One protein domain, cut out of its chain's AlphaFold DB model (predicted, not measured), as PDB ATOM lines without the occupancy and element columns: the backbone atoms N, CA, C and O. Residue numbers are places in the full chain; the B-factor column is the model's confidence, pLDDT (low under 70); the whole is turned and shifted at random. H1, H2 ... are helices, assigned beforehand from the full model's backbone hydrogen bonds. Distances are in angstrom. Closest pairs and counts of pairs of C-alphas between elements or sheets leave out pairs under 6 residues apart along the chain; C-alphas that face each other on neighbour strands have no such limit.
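What this domain is: This is residues 84 to 136 of the 174 residues of an uncharacterized protein of Amphiprion ocellaris (UniProt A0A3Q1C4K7). Two longer helices, H2 and H3, make an open V with its corner at their tight link, and the short helix H1 lies in the mouth between them. The printed part has 53 residues with three named helices, in the order H1, H2, H3, and no named strand; its class is all helix. It is only just compact, close to loose, with a radius of gyration of the C-alphas of 11.6 A and spans of 30 by 25 by 18 A.

Where its parts are: H2, residues 96 to 112, is 24.5 A long, from C-alpha 96 at (175.329, 115.334, 218.813). H3, residues 117 to 130, is 20.0 A long and ends with C-alpha 130 at (185.699, 138.878, 222.556). H1, residues 84 to 88, is 6.9 A long.

How they stand to each other: H2 and H3 are close but not clearly touching; their closest C-alphas, Cys 110 and Leu 117, are 7.2 A apart. They run opposite ways at a steep tilt of 68 degrees, only just short of about perpendicular. H1 touches H3 at residues 124 to 128 alone, closest C-alphas Ile 88 and Leu 128, 7.0 A. H1 is close to H2 but not clearly touching, closest C-alphas Cys 87 and Phe 102, 7.1 A. Each O i to N i+4 pair is within hydrogen-bond range in H2, 6 of 10 in H3 and 0 of 1 in H1, where 1 of 2 O i to N i+3 pairs is.

The domain as a whole: The farthest C-alphas, Lys 94 and Asp 114, are 29.8 A apart. The printed part has no cut and no long link. Residues 84 to 94 and 132 to 136 have pLDDT under 70.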
ATOM      1  N   LEU A  84     182.211 129.904 226.419       50.59
ATOM      2  CA  LEU A  84     181.528 130.412 225.219       50.59
ATOM      3  C   LEU A  84     182.219 129.948 223.913       50.59
ATOM      4  O   LEU A  84     181.577 129.859 222.875       50.59
ATOM      5  N   GLN A  85     183.505 129.574 223.963       50.22
ATOM      6  CA  GLN A  85     184.222 128.902 222.872       50.22
ATOM      7  C   GLN A  85     183.594 127.585 222.391       50.22
ATOM      8  O   GLN A  85     183.590 127.343 221.187       50.22
ATOM      9  N   THR A  86     183.077 126.747 223.295       50.72
ATOM     10  CA  THR A  86     182.517 125.412 222.987       50.72
ATOM     11  C   THR A  86     181.285 125.510 222.084       50.72
ATOM     12  O   THR A  86     180.991 124.606 221.314       50.72
ATOM     13  N   CYS A  87     180.600 126.649 222.146       53.84
ATOM     14  CA  CYS A  87     179.291 126.882 221.558       53.84
ATOM     15  C   CYS A  87     179.331 127.482 220.141       53.84
ATOM     16  O   CYS A  87     178.423 127.262 219.344       53.84
ATOM     17  N   ILE A  88     180.370 128.256 219.800       60.16
ATOM     18  CA  ILE A  88     180.365 129.091 218.579       60.16
ATOM     19  C   ILE A  88     180.965 128.363 217.356       60.16
ATOM     20  O   ILE A  88     180.721 128.748 216.201       60.16
ATOM     21  N   THR A  89     181.720 127.284 217.587       57.47
ATOM     22  CA  THR A  89     182.363 126.490 216.528       57.47
ATOM     23  C   THR A  89     181.788 125.075 216.506       57.47
ATOM     24  O   THR A  89     181.892 124.344 217.490       57.47
ATOM     25  N   ALA A  90     181.213 124.673 215.366       54.00
ATOM     26  CA  ALA A  90     180.500 123.401 215.191       54.00
ATOM     27  C   ALA A  90     181.354 122.148 215.470       54.00
ATOM     28  O   ALA A  90     180.801 121.092 215.758       54.00
ATOM     29  N   SER A  91     182.684 122.266 215.409       52.19
ATOM     30  CA  SER A  91     183.647 121.185 215.643       52.19
ATOM     31  C   SER A  91     183.975 120.922 217.119       52.19
ATOM     32  O   SER A  91     184.766 120.029 217.406       52.19
ATOM     33  N   THR A  92     183.417 121.693 218.059       57.16
ATOM     34  CA  THR A  92     183.803 121.628 219.488       57.16
ATOM     35  C   THR A  92     182.873 120.760 220.340       57.16
ATOM     36  O   THR A  92     183.182 120.483 221.499       57.16
ATOM     37  N   PHE A  93     181.734 120.325 219.795       62.75
ATOM     38  CA  PHE A  93     180.783 119.500 220.537       62.75
ATOM     39  C   PHE A  93     181.266 118.052 220.619       62.75
ATOM     40  O   PHE A  93     181.557 117.423 219.605       62.75
ATOM     41  N   LYS A  94     181.331 117.521 221.847       65.12
ATOM     42  CA  LYS A  94     181.757 116.138 222.127       65.12
ATOM     43  C   LYS A  94     180.726 115.086 221.685       65.12
ATOM     44  O   LYS A  94     181.084 113.923 221.562       65.12
ATOM     45  N   SER A  95     179.465 115.478 221.493       70.62
ATOM     46  CA  SER A  95     178.349 114.614 221.080       70.62
ATOM     47  C   SER A  95     177.322 115.422 220.277       70.62
ATOM     48  O   SER A  95     177.255 116.647 220.408       70.62
ATOM     49  N   SER A  96     176.503 114.745 219.468       72.81
ATOM     50  CA  SER A  96     175.329 115.334 218.813       72.81
ATOM     51  C   SER A  96     174.324 115.899 219.818       72.81
ATOM     52  O   SER A  96     173.729 116.941 219.550       72.81
ATOM     53  N   ASP A  97     174.177 115.262 220.981       76.69
ATOM     54  CA  ASP A  97     173.152 115.631 221.964       76.69
ATOM     55  C   ASP A  97     173.470 116.960 222.651       76.69
ATOM     56  O   ASP A  97     172.619 117.841 222.718       76.69
ATOM     57  N   SER A  98     174.729 117.173 223.045       76.69
ATOM     58  CA  SER A  98     175.155 118.448 223.647       76.69
ATOM     59  C   SER A  98     175.115 119.612 222.659       76.69
ATOM     60  O   SER A  98     174.944 120.766 223.050       76.69
ATOM     61  N   ARG A  99     175.249 119.327 221.358       79.44
ATOM     62  CA  ARG A  99     175.039 120.327 220.310       79.44
ATOM     63  C   ARG A  99     173.568 120.698 220.179       79.44
ATOM     64  O   ARG A  99     173.270 121.869 219.967       79.44
ATOM     65  N   LYS A 100     172.676 119.711 220.258       84.50
ATOM     66  CA  LYS A 100     171.231 119.918 220.161       84.50
ATOM     67  C   LYS A 100     170.719 120.753 221.337       84.50
ATOM     68  O   LYS A 100     170.122 121.792 221.088       84.50
ATOM     69  N   GLU A 101     171.056 120.359 222.563       86.00
ATOM     70  CA  GLU A 101     170.709 121.086 223.796       86.00
ATOM     71  C   GLU A 101     171.156 122.552 223.722       86.00
ATOM     72  O   GLU A 101     170.361 123.466 223.910       86.00
ATOM     73  N   PHE A 102     172.404 122.796 223.306       84.25
ATOM     74  CA  PHE A 102     172.902 124.158 223.136       84.25
ATOM     75  C   PHE A 102     172.100 124.981 222.112       84.25
ATOM     76  O   PHE A 102     171.868 126.170 222.327       84.25
ATOM     77  N   ILE A 103     171.725 124.389 220.973       85.75
ATOM     78  CA  ILE A 103     170.950 125.094 219.940       85.75
ATOM     79  C   ILE A 103     169.560 125.445 220.475       85.75
ATOM     80  O   ILE A 103     169.094 126.557 220.236       85.75
ATOM     81  N   GLU A 104     168.919 124.526 221.196       89.56
ATOM     82  CA  GLU A 104     167.593 124.728 221.784       89.56
ATOM     83  C   GLU A 104     167.617 125.837 222.842       89.56
ATOM     84  O   GLU A 104     166.864 126.803 222.714       89.56
ATOM     85  N   ASP A 105     168.556 125.785 223.792       91.56
ATOM     86  CA  ASP A 105     168.753 126.832 224.805       91.56
ATOM     87  C   ASP A 105     169.039 128.198 224.171       91.56
ATOM     88  O   ASP A 105     168.545 129.240 224.608       91.56
ATOM     89  N   PHE A 106     169.844 128.212 223.107       88.12
ATOM     90  CA  PHE A 106     170.179 129.439 222.402       88.12
ATOM     91  C   PHE A 106     168.967 130.055 221.696       88.12
ATOM     92  O   PHE A 106     168.777 131.272 221.755       88.12
ATOM     93  N   VAL A 107     168.149 129.235 221.027       91.19
ATOM     94  CA  VAL A 107     166.919 129.692 220.366       91.19
ATOM     95  C   VAL A 107     165.902 130.171 221.400       91.19
ATOM     96  O   VAL A 107     165.314 131.232 221.197       91.19
ATOM     97  N   ALA A 108     165.746 129.456 222.518       94.62
ATOM     98  CA  ALA A 108     164.877 129.858 223.621       94.62
ATOM     99  C   ALA A 108     165.283 131.228 224.184       94.62
ATOM    100  O   ALA A 108     164.457 132.133 224.240       94.62
ATOM    101  N   MET A 109     166.572 131.432 224.473       93.75
ATOM    102  CA  MET A 109     167.089 132.726 224.933       93.75
ATOM    103  C   MET A 109     166.829 133.854 223.924       93.75
ATOM    104  O   MET A 109     166.449 134.955 224.319       93.75
ATOM    105  N   CYS A 110     167.000 133.599 222.621       92.69
ATOM    106  CA  CYS A 110     166.694 134.599 221.595       92.69
ATOM    107  C   CYS A 110     165.199 134.939 221.560       92.69
ATOM    108  O   CYS A 110     164.861 136.109 221.409       92.69
ATOM    109  N   ALA A 111     164.324 133.943 221.714       94.81
ATOM    110  CA  ALA A 111     162.881 134.149 221.765       94.81
ATOM    111  C   ALA A 111     162.459 134.934 223.017       94.81
ATOM    112  O   ALA A 111     161.702 135.888 222.902       94.81
ATOM    113  N   GLU A 112     162.993 134.593 224.192       95.69
ATOM    114  CA  GLU A 112     162.709 135.293 225.454       95.69
ATOM    115  C   GLU A 112     163.180 136.752 225.453       95.69
ATOM    116  O   GLU A 112     162.569 137.608 226.089       95.69
ATOM    117  N   ALA A 113     164.283 137.037 224.762       92.88
ATOM    118  CA  ALA A 113     164.862 138.372 224.674       92.88
ATOM    119  C   ALA A 113     164.366 139.182 223.460       92.88
ATOM    120  O   ALA A 113     164.908 140.260 223.198       92.88
ATOM    121  N   ASP A 114     163.394 138.660 222.702       95.31
ATOM    122  CA  ASP A 114     162.893 139.249 221.454       95.31
ATOM    123  C   ASP A 114     164.017 139.581 220.446       95.31
ATOM    124  O   ASP A 114     164.011 140.614 219.770       95.31
ATOM    125  N   ILE A 115     165.031 138.713 220.347       92.38
ATOM    126  CA  ILE A 115     166.181 138.883 219.453       92.38
ATOM    127  C   ILE A 115     165.943 138.099 218.153       92.38
ATOM    128  O   ILE A 115     165.979 136.867 218.165       92.38
ATOM    129  N   PRO A 116     165.804 138.772 216.992       92.88
ATOM    130  CA  PRO A 116     165.623 138.086 215.717       92.88
ATOM    131  C   PRO A 116     166.861 137.270 215.328       92.88
ATOM    132  O   PRO A 116     167.999 137.761 215.389       92.88
ATOM    133  N   LEU A 117     166.647 136.036 214.868       90.12
ATOM    134  CA  LEU A 117     167.724 135.106 214.515       90.12
ATOM    135  C   LEU A 117     168.583 135.614 213.342       90.12
ATOM    136  O   LEU A 117     169.772 135.305 213.257       90.12
ATOM    137  N   GLU A 118     168.049 136.478 212.478       91.94
ATOM    138  CA  GLU A 118     168.777 137.078 211.353       91.94
ATOM    139  C   GLU A 118     169.928 137.979 211.830       91.94
ATOM    140  O   GLU A 118     170.947 138.143 211.144       91.94
ATOM    141  N   LYS A 119     169.808 138.555 213.036       88.38
ATOM    142  CA  LYS A 119     170.840 139.420 213.630       88.38
ATOM    143  C   LYS A 119     172.058 138.635 214.123       88.38
ATOM    144  O   LYS A 119     173.112 139.236 214.358       88.38
ATOM    145  N   MET A 120     171.975 137.305 214.186       85.06
ATOM    146  CA  MET A 120     173.081 136.446 214.624       85.06
ATOM    147  C   MET A 120     174.308 136.527 213.725       85.06
ATOM    148  O   MET A 120     175.434 136.362 214.195       85.06
ATOM    149  N   THR A 121     174.115 136.875 212.454       86.31
ATOM    150  CA  THR A 121     175.200 137.136 211.497       86.31
ATOM    151  C   THR A 121     176.190 138.193 211.995       86.31
ATOM    152  O   THR A 121     177.394 138.050 211.789       86.31
ATOM    153  N   LYS A 122     175.712 139.218 212.715       87.44
ATOM    154  CA  LYS A 122     176.547 140.277 213.309       87.44
ATOM    155  C   LYS A 122     177.047 139.924 214.711       87.44
ATOM    156  O   LYS A 122     178.134 140.342 215.102       87.44
ATOM    157  N   LEU A 123     176.273 139.140 215.458       85.44
ATOM    158  CA  LEU A 123     176.580 138.763 216.839       85.44
ATOM    159  C   LEU A 123     177.693 137.702 216.914       85.44
ATOM    160  O   LEU A 123     178.597 137.791 217.745       85.44
ATOM    161  N   ARG A 124     177.696 136.741 215.984       84.12
ATOM    162  CA  ARG A 124     178.695 135.667 215.902       84.12
ATOM    163  C   ARG A 124     180.152 136.160 215.835       84.12
ATOM    164  O   ARG A 124     180.948 135.699 216.657       84.12
ATOM    165  N   PRO A 125     180.550 137.066 214.918       85.88
ATOM    166  CA  PRO A 125     181.928 137.556 214.868       85.88
ATOM    167  C   PRO A 125     182.330 138.326 216.135       85.88
ATOM    168  O   PRO A 125     183.476 138.212 216.568       85.88
ATOM    169  N   PHE A 126     181.401 139.047 216.775       85.00
ATOM    170  CA  PHE A 126     181.659 139.719 218.052       85.00
ATOM    171  C   PHE A 126     181.979 138.714 219.168       85.00
ATOM    172  O   PHE A 126     183.023 138.829 219.816       85.00
ATOM    173  N   LEU A 127     181.138 137.688 219.348       83.62
ATOM    174  CA  LEU A 127     181.371 136.643 220.347       83.62
ATOM    175  C   LEU A 127     182.680 135.887 220.076       83.62
ATOM    176  O   LEU A 127     183.466 135.652 220.993       83.62
ATOM    177  N   LEU A 128     182.972 135.568 218.810       78.75
ATOM    178  CA  LEU A 128     184.245 134.950 218.428       78.75
ATOM    179  C   LEU A 128     185.447 135.840 218.737       78.75
ATOM    180  O   LEU A 128     186.513 135.323 219.062       78.75
ATOM    181  N   LYS A 129     185.326 137.161 218.611       82.12
ATOM    182  CA  LYS A 129     186.432 138.081 218.884       82.12
ATOM    183  C   LYS A 129     186.666 138.259 220.385       82.12
ATOM    184  O   LYS A 129     187.816 138.247 220.815       82.12
ATOM    185  N   HIS A 130     185.602 138.392 221.175       76.50
ATOM    186  CA  HIS A 130     185.699 138.878 222.556       76.50
ATOM    187  C   HIS A 130     185.445 137.817 223.638       76.50
ATOM    188  O   HIS A 130     185.922 137.970 224.762       76.50
ATOM    189  N   CYS A 131     184.783 136.699 223.323       73.38
ATOM    190  CA  CYS A 131     184.437 135.665 224.309       73.38
ATOM    191  C   CYS A 131     185.406 134.467 224.328       73.38
ATOM    192  O   CYS A 131     185.155 133.480 225.018       73.38
ATOM    193  N   LYS A 132     186.546 134.544 223.622       66.19
ATOM    194  CA  LYS A 132     187.575 133.485 223.592       66.19
ATOM    195  C   LYS A 132     188.344 133.324 224.909       66.19
ATOM    196  O   LYS A 132     188.805 132.238 225.213       66.19
ATOM    197  N   GLN A 133     188.517 134.378 225.698       54.81
ATOM    198  CA  GLN A 133     189.392 134.335 226.875       54.81
ATOM    199  C   GLN A 133     188.661 134.808 228.124       54.81
ATOM    200  O   GLN A 133     189.117 135.729 228.791       54.81
ATOM    201  N   ARG A 134     187.529 134.167 228.455       53.06
ATOM    202  CA  ARG A 134     186.807 134.438 229.715       53.06
ATOM    203  C   ARG A 134     186.158 135.834 229.770       53.06
ATOM    204  O   ARG A 134     185.862 136.333 230.851       53.06
ATOM    205  N   GLY A 135     185.924 136.459 228.613       57.41
ATOM    206  CA  GLY A 135     185.185 137.719 228.526       57.41
ATOM    207  C   GLY A 135     183.770 137.551 229.083       57.41
ATOM    208  O   GLY A 135     183.040 136.661 228.649       57.41
ATOM    209  N   ALA A 136     183.402 138.382 230.058       64.06
ATOM    210  CA  ALA A 136     182.055 138.421 230.612       64.06
ATOM    211  C   ALA A 136     181.207 139.424 229.827       64.06
ATOM    212  O   ALA A 136     181.675 140.518 229.503       64.06
TER     213      ALA A 136